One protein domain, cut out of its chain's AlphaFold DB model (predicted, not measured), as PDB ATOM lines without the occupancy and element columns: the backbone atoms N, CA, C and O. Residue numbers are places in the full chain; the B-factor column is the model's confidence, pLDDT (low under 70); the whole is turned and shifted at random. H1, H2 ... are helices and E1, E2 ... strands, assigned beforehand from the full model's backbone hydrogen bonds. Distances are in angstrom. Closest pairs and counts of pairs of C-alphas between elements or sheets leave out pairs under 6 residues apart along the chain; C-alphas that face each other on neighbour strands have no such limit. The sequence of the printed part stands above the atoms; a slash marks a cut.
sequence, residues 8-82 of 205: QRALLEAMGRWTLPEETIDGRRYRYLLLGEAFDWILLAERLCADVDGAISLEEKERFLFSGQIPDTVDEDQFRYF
ATOM      1  N   GLN A   8      14.007  78.381  86.441       86.12
ATOM      2  CA  GLN A   8      13.424  77.874  87.680       86.12
ATOM      3  C   GLN A   8      14.093  76.570  88.112       86.12
ATOM      4  O   GLN A   8      14.530  76.427  89.251       86.12
ATOM      5  N   ARG A   9      14.240  75.622  87.184       87.94
ATOM      6  CA  ARG A   9      14.907  74.352  87.464       87.94
ATOM      7  C   ARG A   9      16.401  74.553  87.710       87.94
ATOM      8  O   ARG A   9      16.932  73.970  88.651       87.94
ATOM      9  N   ALA A  10      17.070  75.384  86.908       89.50
ATOM     10  CA  ALA A  10      18.490  75.682  87.110       89.50
ATOM     11  C   ALA A  10      18.749  76.307  88.496       89.50
ATOM     12  O   ALA A  10      19.709  75.938  89.173       89.50
ATOM     13  N   LEU A  11      17.853  77.188  88.947       90.50
ATOM     14  CA  LEU A  11      17.887  77.787  90.275       90.50
ATOM     15  C   LEU A  11      17.742  76.729  91.377       90.50
ATOM     16  O   LEU A  11      18.560  76.695  92.292       90.50
ATOM     17  N   LEU A  12      16.749  75.838  91.285       91.62
ATOM     18  CA  LEU A  12      16.540  74.781  92.284       91.62
ATOM     19  C   LEU A  12      17.713  73.795  92.349       91.62
ATOM     20  O   LEU A  12      18.132  73.400  93.438       91.62
ATOM     21  N   GLU A  13      18.287  73.427  91.201       92.00
ATOM     22  CA  GLU A  13      19.493  72.595  91.153       92.00
ATOM     23  C   GLU A  13      20.696  73.311  91.797       92.00
ATOM     24  O   GLU A  13      21.456  72.691  92.549       92.00
ATOM     25  N   ALA A  14      20.857  74.619  91.563       93.88
ATOM     26  CA  ALA A  14      21.892  75.426  92.210       93.88
ATOM     27  C   ALA A  14      21.686  75.498  93.732       93.88
ATOM     28  O   ALA A  14      22.628  75.281  94.498       93.88
ATOM     29  N   MET A  15      20.446  75.702  94.185       94.56
ATOM     30  CA  MET A  15      20.090  75.663  95.603       94.56
ATOM     31  C   MET A  15      20.412  74.317  96.243       94.56
ATOM     32  O   MET A  15      20.942  74.294  97.354       94.56
ATOM     33  N   GLY A  16      20.125  73.203  95.563       94.31
ATOM     34  CA  GLY A  16      20.449  71.855  96.032       94.31
ATOM     35  C   GLY A  16      21.949  71.649  96.261       94.31
ATOM     36  O   GLY A  16      22.350  71.025  97.243       94.31
ATOM     37  N   ARG A  17      22.787  72.250  95.407       94.75
ATOM     38  CA  ARG A  17      24.258  72.183  95.494       94.75
ATOM     39  C   ARG A  17      24.871  73.185  96.470       94.75
ATOM     40  O   ARG A  17      26.027  73.023  96.846       94.75
ATOM     41  N   TRP A  18      24.129  74.210  96.881       95.75
ATOM     42  CA  TRP A  18      24.648  75.265  97.748       95.75
ATOM     43  C   TRP A  18      24.997  74.745  99.146       95.75
ATOM     44  O   TRP A  18      24.141  74.186  99.829       95.75
ATOM     45  N   THR A  19      26.226  74.940  99.618       93.69
ATOM     46  CA  THR A  19      26.687  74.350 100.891       93.69
ATOM     47  C   THR A  19      26.817  75.351 102.031       93.69
ATOM     48  O   THR A  19      26.810  74.944 103.193       93.69
ATOM     49  N   LEU A  20      26.918  76.648 101.733       95.81
ATOM     50  CA  LEU A  20      27.126  77.669 102.755       95.81
ATOM     51  C   LEU A  20      25.828  77.927 103.542       95.81
ATOM     52  O   LEU A  20      24.790  78.191 102.929       95.81
ATOM     53  N   PRO A  21      25.857  77.881 104.888       95.25
ATOM     54  CA  PRO A  21      24.694  78.212 105.714       95.25
ATOM     55  C   PRO A  21      24.454  79.726 105.802       95.25
ATOM     56  O   PRO A  21      23.335  80.162 106.083       95.25
ATOM     57  N   GLU A  22      25.496  80.525 105.570       95.88
ATOM     58  CA  GLU A  22      25.456  81.980 105.518       95.88
ATOM     59  C   GLU A  22      26.649  82.542 104.732       95.88
ATOM     60  O   GLU A  22      27.678  81.879 104.607       95.88
ATOM     61  N   GLU A  23      26.519  83.772 104.240       95.50
ATOM     62  CA  GLU A  23      27.592  84.537 103.598       95.50
ATOM     63  C   GLU A  23      27.432  86.047 103.841       95.50
ATOM     64  O   GLU A  23      26.378  86.507 104.282       95.50
ATOM     65  N   THR A  24      28.488  86.828 103.599       94.62
ATOM     66  CA  THR A  24      28.446  88.300 103.677       94.62
ATOM     67  C   THR A  24      28.896  88.886 102.352       94.62
ATOM     68  O   THR A  24      30.014  88.618 101.922       94.62
ATOM     69  N   ILE A  25      28.035  89.687 101.726       92.44
ATOM     70  CA  ILE A  25      28.264  90.286 100.409       92.44
ATOM     71  C   ILE A  25      27.862  91.748 100.479       92.44
ATOM     72  O   ILE A  25      26.789  92.068 100.987       92.44
ATOM     73  N   ASP A  26      28.764  92.631 100.053       90.12
ATOM     74  CA  ASP A  26      28.590  94.089 100.093       90.12
ATOM     75  C   ASP A  26      28.105  94.611 101.457       90.12
ATOM     76  O   ASP A  26      27.268  95.502 101.572       90.12
ATOM     77  N   GLY A  27      28.614  94.002 102.535       88.62
ATOM     78  CA  GLY A  27      28.247  94.337 103.913       88.62
ATOM     79  C   GLY A  27      26.892  93.787 104.381       88.62
ATOM     80  O   GLY A  27      26.602  93.853 105.578       88.62
ATOM     81  N   ARG A  28      26.082  93.182 103.503       89.50
ATOM     82  CA  ARG A  28      24.854  92.469 103.876       89.50
ATOM     83  C   ARG A  28      25.171  91.013 104.204       89.50
ATOM     84  O   ARG A  28      25.742  90.281 103.403       89.50
ATOM     85  N   ARG A  29      24.757  90.571 105.393       91.38
ATOM     86  CA  ARG A  29      24.832  89.163 105.802       91.38
ATOM     87  C   ARG A  29      23.572  88.424 105.358       91.38
ATOM     88  O   ARG A  29      22.470  88.790 105.762       91.38
ATOM     89  N   TYR A  30      23.746  87.363 104.586       94.12
ATOM     90  CA  TYR A  30      22.699  86.439 104.175       94.12
ATOM     91  C   TYR A  30      22.798  85.176 105.025       94.12
ATOM     92  O   TYR A  30      23.803  84.477 104.967       94.12
ATOM     93  N   ARG A  31      21.773  84.874 105.826       95.25
ATOM     94  CA  ARG A  31      21.700  83.632 106.607       95.25
ATOM     95  C   ARG A  31      20.617  82.727 106.050       95.25
ATOM     96  O   ARG A  31      19.440  82.949 106.311       95.25
ATOM     97  N   TYR A  32      21.029  81.699 105.322       96.88
ATOM     98  CA  TYR A  32      20.120  80.748 104.689       96.88
ATOM     99  C   TYR A  32      19.636  79.681 105.660       96.88
ATOM    100  O   TYR A  32      18.524  79.199 105.511       96.88
ATOM    101  N   LEU A  33      20.454  79.292 106.643       97.31
ATOM    102  CA  LEU A  33      20.113  78.235 107.591       97.31
ATOM    103  C   LEU A  33      19.911  78.806 109.001       97.31
ATOM    104  O   LEU A  33      20.862  79.035 109.749       97.31
ATOM    105  N   LEU A  34      18.652  79.042 109.363       96.44
ATOM    106  CA  LEU A  34      18.239  79.590 110.653       96.44
ATOM    107  C   LEU A  34      18.417  78.540 111.751       96.44
ATOM    108  O   LEU A  34      17.952  77.404 111.611       96.44
ATOM    109  N   LEU A  35      19.110  78.916 112.832       94.75
ATOM    110  CA  LEU A  35      19.477  78.021 113.944       94.75
ATOM    111  C   LEU A  35      20.104  76.678 113.513       94.75
ATOM    112  O   LEU A  35      20.033  75.703 114.254       94.75
ATOM    113  N   GLY A  36      20.703  76.602 112.319       95.06
ATOM    114  CA  GLY A  36      21.266  75.355 111.792       95.06
ATOM    115  C   GLY A  36      20.238  74.326 111.292       95.06
ATOM    116  O   GLY A  36      20.636  73.222 110.937       95.06
ATOM    117  N   GLU A  37      18.942  74.656 111.239       96.88
ATOM    118  CA  GLU A  37      17.876  73.672 110.982       96.88
ATOM    119  C   GLU A  37      16.858  74.094 109.913       96.88
ATOM    120  O   GLU A  37      16.379  73.228 109.178       96.88
ATOM    121  N   ALA A  38      16.501  75.379 109.821       98.19
ATOM    122  CA  ALA A  38      15.466  75.870 108.904       98.19
ATOM    123  C   ALA A  38      16.068  76.633 107.720       98.19
ATOM    124  O   ALA A  38      16.755  77.634 107.901       98.19
ATOM    125  N   PHE A  39      15.811  76.151 106.505       97.75
ATOM    126  CA  PHE A  39      16.376  76.695 105.274       97.75
ATOM    127  C   PHE A  39      15.457  77.764 104.662       97.75
ATOM    128  O   PHE A  39      14.441  77.442 104.046       97.75
ATOM    129  N   ASP A  40      15.848  79.032 104.806       96.75
ATOM    130  CA  ASP A  40      15.259  80.185 104.121       96.75
ATOM    131  C   ASP A  40      15.669  80.178 102.643       96.75
ATOM    132  O   ASP A  40      16.594  80.863 102.194       96.75
ATOM    133  N   TRP A  41      14.997  79.312 101.892       95.00
ATOM    134  CA  TRP A  41      15.268  79.101 100.480       95.00
ATOM    135  C   TRP A  41      14.954  80.344  99.640       95.00
ATOM    136  O   TRP A  41      15.673  80.602  98.684       95.00
ATOM    137  N   ILE A  42      13.979  81.177 100.021       94.75
ATOM    138  CA  ILE A  42      13.679  82.430  99.307       94.75
ATOM    139  C   ILE A  42      14.838  83.421  99.416       94.75
ATOM    140  O   ILE A  42      15.198  84.044  98.422       94.75
ATOM    141  N   LEU A  43      15.493  83.514 100.579       95.25
ATOM    142  CA  LEU A  43      16.690  84.346 100.721       95.25
ATOM    143  C   LEU A  43      17.846  83.853  99.835       95.25
ATOM    144  O   LEU A  43      18.588  84.663  99.278       95.25
ATOM    145  N   LEU A  44      18.007  82.532  99.681       95.56
ATOM    146  CA  LEU A  44      18.996  81.986  98.748       95.56
ATOM    147  C   LEU A  44      18.591  82.229  97.288       95.56
ATOM    148  O   LEU A  44      19.448  82.540  96.468       95.56
ATOM    149  N   ALA A  45      17.302  82.134  96.961       94.06
ATOM    150  CA  ALA A  45      16.797  82.476  95.635       94.06
ATOM    151  C   ALA A  45      17.080  83.938  95.294       94.06
ATOM    152  O   ALA A  45      17.637  84.204  94.236       94.06
ATOM    153  N   GLU A  46      16.763  84.870  96.198       92.81
ATOM    154  CA  GLU A  46      17.046  86.301  96.034       92.81
ATOM    155  C   GLU A  46      18.523  86.511  95.696       92.81
ATOM    156  O   GLU A  46      18.857  87.176  94.712       92.81
ATOM    157  N   ARG A  47      19.395  85.884  96.492       93.38
ATOM    158  CA  ARG A  47      20.842  85.949  96.333       93.38
ATOM    159  C   ARG A  47      21.301  85.430  94.972       93.38
ATOM    160  O   ARG A  47      22.058  86.123  94.299       93.38
ATOM    161  N   LEU A  48      20.875  84.227  94.590       92.06
ATOM    162  CA  LEU A  48      21.284  83.588  93.338       92.06
ATOM    163  C   LEU A  48      20.740  84.353  92.132       92.06
ATOM    164  O   LEU A  48      21.465  84.582  91.174       92.06
ATOM    165  N   CYS A  49      19.496  84.825  92.195       88.81
ATOM    166  CA  CYS A  49      18.900  85.645  91.146       88.81
ATOM    167  C   CYS A  49      19.534  87.041  91.036       88.81
ATOM    168  O   CYS A  49      19.265  87.739  90.062       88.81
ATOM    169  N   ALA A  50      20.294  87.511  92.030       85.69
ATOM    170  CA  ALA A  50      21.045  88.763  91.931       85.69
ATOM    171  C   ALA A  50      22.336  88.618  91.109       85.69
ATOM    172  O   ALA A  50      22.769  89.600  90.529       85.69
ATOM    173  N   ASP A  51      22.896  87.408  91.002       81.12
ATOM    174  CA  ASP A  51      24.122  87.144  90.226       81.12
ATOM    175  C   ASP A  51      23.859  86.829  88.748       81.12
ATOM    176  O   ASP A  51      24.796  86.671  87.965       81.12
ATOM    177  N   VAL A  52      22.591  86.693  88.354       78.88
ATOM    178  CA  VAL A  52      22.211  86.291  86.997       78.88
ATOM    179  C   VAL A  52      21.594  87.480  86.264       78.88
ATOM    180  O   VAL A  52      20.374  87.592  86.136       78.88
ATOM    181  N   ASP A  53      22.455  88.368  85.770       67.94
ATOM    182  CA  ASP A  53      22.036  89.532  84.990       67.94
ATOM    183  C   ASP A  53      21.445  89.122  83.632       67.94
ATOM    184  O   ASP A  53      22.064  88.422  82.829       67.94
ATOM    185  N   GLY A  54      20.219  89.579  83.365       73.00
ATOM    186  CA  GLY A  54      19.572  89.498  82.052       73.00
ATOM    187  C   GLY A  54      18.987  88.139  81.649       73.00
ATOM    188  O   GLY A  54      18.335  88.070  80.609       73.00
ATOM    189  N   ALA A  55      19.160  87.070  82.438       79.94
ATOM    190  CA  ALA A  55      18.571  85.760  82.113       79.94
ATOM    191  C   ALA A  55      17.113  85.596  82.580       79.94
ATOM    192  O   ALA A  55      16.409  84.719  82.084       79.94
ATOM    193  N   ILE A  56      16.675  86.412  83.543       82.50
ATOM    194  CA  ILE A  56      15.324  86.410  84.117       82.50
ATOM    195  C   ILE A  56      14.820  87.852  84.081       82.50
ATOM    196  O   ILE A  56      15.557  88.766  84.457       82.50
ATOM    197  N   SER A  57      13.583  88.076  83.632       85.44
ATOM    198  CA  SER A  57      13.005  89.420  83.686       85.44
ATOM    199  C   SER A  57      12.781  89.866  85.139       85.44
ATOM    200  O   SER A  57      12.548  89.044  86.028       85.44
ATOM    201  N   LEU A  58      12.842  91.178  85.394       83.38
ATOM    202  CA  LEU A  58      12.614  91.722  86.739       83.38
ATOM    203  C   LEU A  58      11.231  91.325  87.278       83.38
ATOM    204  O   LEU A  58      11.131  90.898  88.422       83.38
ATOM    205  N   GLU A  59      10.200  91.381  86.434       83.94
ATOM    206  CA  GLU A  59       8.826  91.019  86.794       83.94
ATOM    207  C   GLU A  59       8.705  89.542  87.202       83.94
ATOM    208  O   GLU A  59       8.080  89.219  88.211       83.94
ATOM    209  N   GLU A  60       9.332  88.626  86.458       82.81
ATOM    210  CA  GLU A  60       9.329  87.203  86.813       82.81
ATOM    211  C   GLU A  60      10.079  86.937  88.119       82.81
ATOM    212  O   GLU A  60       9.616  86.140  88.939       82.81
ATOM    213  N   LYS A  61      11.217  87.611  88.321       84.88
ATOM    214  CA  LYS A  61      12.015  87.508  89.546       84.88
ATOM    215  C   LYS A  61      11.232  88.020  90.751       84.88
ATOM    216  O   LYS A  61      11.167  87.328  91.763       84.88
ATOM    217  N   GLU A  62      10.629  89.199  90.646       85.19
ATOM    218  CA  GLU A  62       9.799  89.778  91.701       85.19
ATOM    219  C   GLU A  62       8.612  88.868  92.002       85.19
ATOM    220  O   GLU A  62       8.457  88.450  93.146       85.19
ATOM    221  N   ARG A  63       7.836  88.463  90.991       84.81
ATOM    222  CA  ARG A  63       6.684  87.570  91.182       84.81
ATOM    223  C   ARG A  63       7.065  86.279  91.907       84.81
ATOM    224  O   ARG A  63       6.352  85.871  92.816       84.81
ATOM    225  N   PHE A  64       8.186  85.660  91.540       85.75
ATOM    226  CA  PHE A  64       8.679  84.443  92.186       85.75
ATOM    227  C   PHE A  64       9.137  84.671  93.636       85.75
ATOM    228  O   PHE A  64       8.764  83.911  94.531       85.75
ATOM    229  N   LEU A  65       9.926  85.720  93.894       86.88
ATOM    230  CA  LEU A  65      10.431  86.015  95.239       86.88
ATOM    231  C   LEU A  65       9.323  86.489  96.189       86.88
ATOM    232  O   LEU A  65       9.368  86.166  97.375       86.88
ATOM    233  N   PHE A  66       8.334  87.226  95.677       84.00
ATOM    234  CA  PHE A  66       7.186  87.697  96.452       84.00
ATOM    235  C   PHE A  66       6.153  86.605  96.705       84.00
ATOM    236  O   PHE A  66       5.611  86.553  97.807       84.00
ATOM    237  N   SER A  67       5.868  85.733  95.727       80.38
ATOM    238  CA  SER A  67       4.928  84.630  95.954       80.38
ATOM    239  C   SER A  67       5.481  83.641  96.973       80.38
ATOM    240  O   SER A  67       4.726  83.091  97.770       80.38
ATOM    241  N   GLY A  68       6.800  83.418  96.965       82.31
ATOM    242  CA  GLY A  68       7.438  82.447  97.845       82.31
ATOM    243  C   GLY A  68       6.969  81.010  97.591       82.31
ATOM    244  O   GLY A  68       7.075  80.161  98.479       82.31
ATOM    245  N   GLN A  69       6.422  80.742  96.401       82.94
ATOM    246  CA  GLN A  69       5.833  79.462  96.013       82.94
ATOM    247  C   GLN A  69       6.778  78.651  95.124       82.94
ATOM    248  O   GLN A  69       7.643  79.194  94.432       82.94
ATOM    249  N   ILE A  70       6.612  77.324  95.151       80.31
ATOM    250  CA  ILE A  70       7.298  76.433  94.207       80.31
ATOM    251  C   ILE A  70       6.842  76.836  92.796       80.31
ATOM    252  O   ILE A  70       5.641  77.002  92.594       80.31
ATOM    253  N   PRO A  71       7.759  77.025  91.831       80.06
ATOM    254  CA  PRO A  71       7.366  77.416  90.484       80.06
ATOM    255  C   PRO A  71       6.408  76.403  89.850       80.06
ATOM    256  O   PRO A  71       6.706  75.217  89.881       80.06
ATOM    257  N   ASP A  72       5.353  76.858  89.165       78.44
ATOM    258  CA  ASP A  72       4.323  75.992  88.542       78.44
ATOM    259  C   ASP A  72       4.873  74.958  87.541       78.44
ATOM    260  O   ASP A  72       4.218  73.982  87.186       78.44
ATOM    261  N   THR A  73       6.097  75.180  87.063       81.12
ATOM    262  CA  THR A  73       6.825  74.268  86.168       81.12
ATOM    263  C   THR A  73       7.443  73.065  86.886       81.12
ATOM    264  O   THR A  73       8.003  72.195  86.220       81.12
ATOM    265  N   VAL A  74       7.385  73.032  88.220       83.94
ATOM    266  CA  VAL A  74       8.022  72.041  89.087       83.94
ATOM    267  C   VAL A  74       7.003  71.544  90.108       83.94
ATOM    268  O   VAL A  74       6.472  72.323  90.894       83.94
ATOM    269  N   ASP A  75       6.747  70.239  90.123       88.81
ATOM    270  CA  ASP A  75       5.912  69.633  91.162       88.81
ATOM    271  C   ASP A  75       6.687  69.424  92.482       88.81
ATOM    272  O   ASP A  75       7.901  69.637  92.580       88.81
ATOM    273  N   GLU A  76       5.983  69.018  93.539       87.81
ATOM    274  CA  GLU A  76       6.593  68.836  94.858       87.81
ATOM    275  C   GLU A  76       7.656  67.720  94.885       87.81
ATOM    276  O   GLU A  76       8.676  67.855  95.571       87.81
ATOM    277  N   ASP A  77       7.473  66.649  94.108       91.69
ATOM    278  CA  ASP A  77       8.418  65.532  94.041       91.69
ATOM    279  C   ASP A  77       9.717  65.950  93.344       91.69
ATOM    280  O   ASP A  77      10.818  65.645  93.817       91.69
ATOM    281  N   GLN A  78       9.610  66.717  92.261       91.94
ATOM    282  CA  GLN A  78      10.740  67.323  91.570       91.94
ATOM    283  C   GLN A  78      11.457  68.340  92.460       91.94
ATOM    284  O   GLN A  78      12.685  68.312  92.551       91.94
ATOM    285  N   PHE A  79      10.720  69.199  93.169       92.31
ATOM    286  CA  PHE A  79      11.304  70.152  94.114       92.31
ATOM    287  C   PHE A  79      12.106  69.433  95.209       92.31
ATOM    288  O   PHE A  79      13.261  69.779  95.486       92.31
ATOM    289  N   ARG A  80      11.537  68.366  95.784       94.50
ATOM    290  CA  ARG A  80      12.216  67.505  96.757       94.50
ATOM    291  C   ARG A  80      13.452  66.830  96.171       94.50
ATOM    292  O   ARG A  80      14.478  66.753  96.853       94.50
ATOM    293  N   TYR A  81      13.367  66.348  94.934       94.69
ATOM    294  CA  TYR A  81      14.487  65.729  94.232       94.69
ATOM    295  C   TYR A  81      15.642  66.719  94.019       94.69
ATOM    296  O   TYR A  81      16.781  66.394  94.351       94.69
ATOM    297  N   PHE A  82      15.358  67.938  93.548       93.81
ATOM    298  CA  PHE A  82      16.386  68.949  93.279       93.81
ATOM    299  C   PHE A  82      17.083  69.453  94.545       93.81
ATOM    300  O   PHE A  82      18.302  69.624  94.539       93.81
TER     301      PHE A  82
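Overview. This is residues 8 to 82 of the 205 residues of an uncharacterized protein of marine metagenome (UniProt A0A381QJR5). H2 sits in the middle, with H3 folded back beside it, the strand hairpin E1 and E2 on the side away from H3, and H1 crossing H2. H4 packs on H1. The printed part has 75 residues, in order H1 E1 E2 H2 H3 H4: mostly helix, with one antiparallel sheet. It is compact, radius of gyration of the C-alphas 12.5 A, spanning 32 by 28 by 20 A.

Along the chain. H1, residues 8 to 17, begins at C-alpha (13.424, 77.874, 87.680) and measures 14.5 A. E1 is residues 22 to 25, E2 28 to 31, H2 41 to 50, H3 58 to 67. H4, residues 76 to 82, ends at C-alpha (16.386, 68.949, 93.279).

Arrangement. H1 touches H2, closest C-alphas Met 15 and Leu 44, 7.1 A. E1 and E2 form a hairpin, N 23 and O 30 within hydrogen-bond range at 2.9 A. The closest C-alphas of E2 and H2, Tyr 30 and Leu 43, are 7.2 A apart. H2 and H3, a helical hairpin, touch at Ile 42 and Leu 65, C-alphas 6.3 A apart, at a shallow tilt of 9 degrees. H4 touches H1, closest C-alphas Phe 82 and Glu 13, 5.2 A. In H1, H2, H3 and H4 every O i to N i+4 pair is within hydrogen-bond range.

Size, cuts and confidence. The farthest C-alphas, Gly 27 and Asp 77, are 36.3 A apart. The printed part has no cut and no long link; Asp 53 alone is under pLDDT 70.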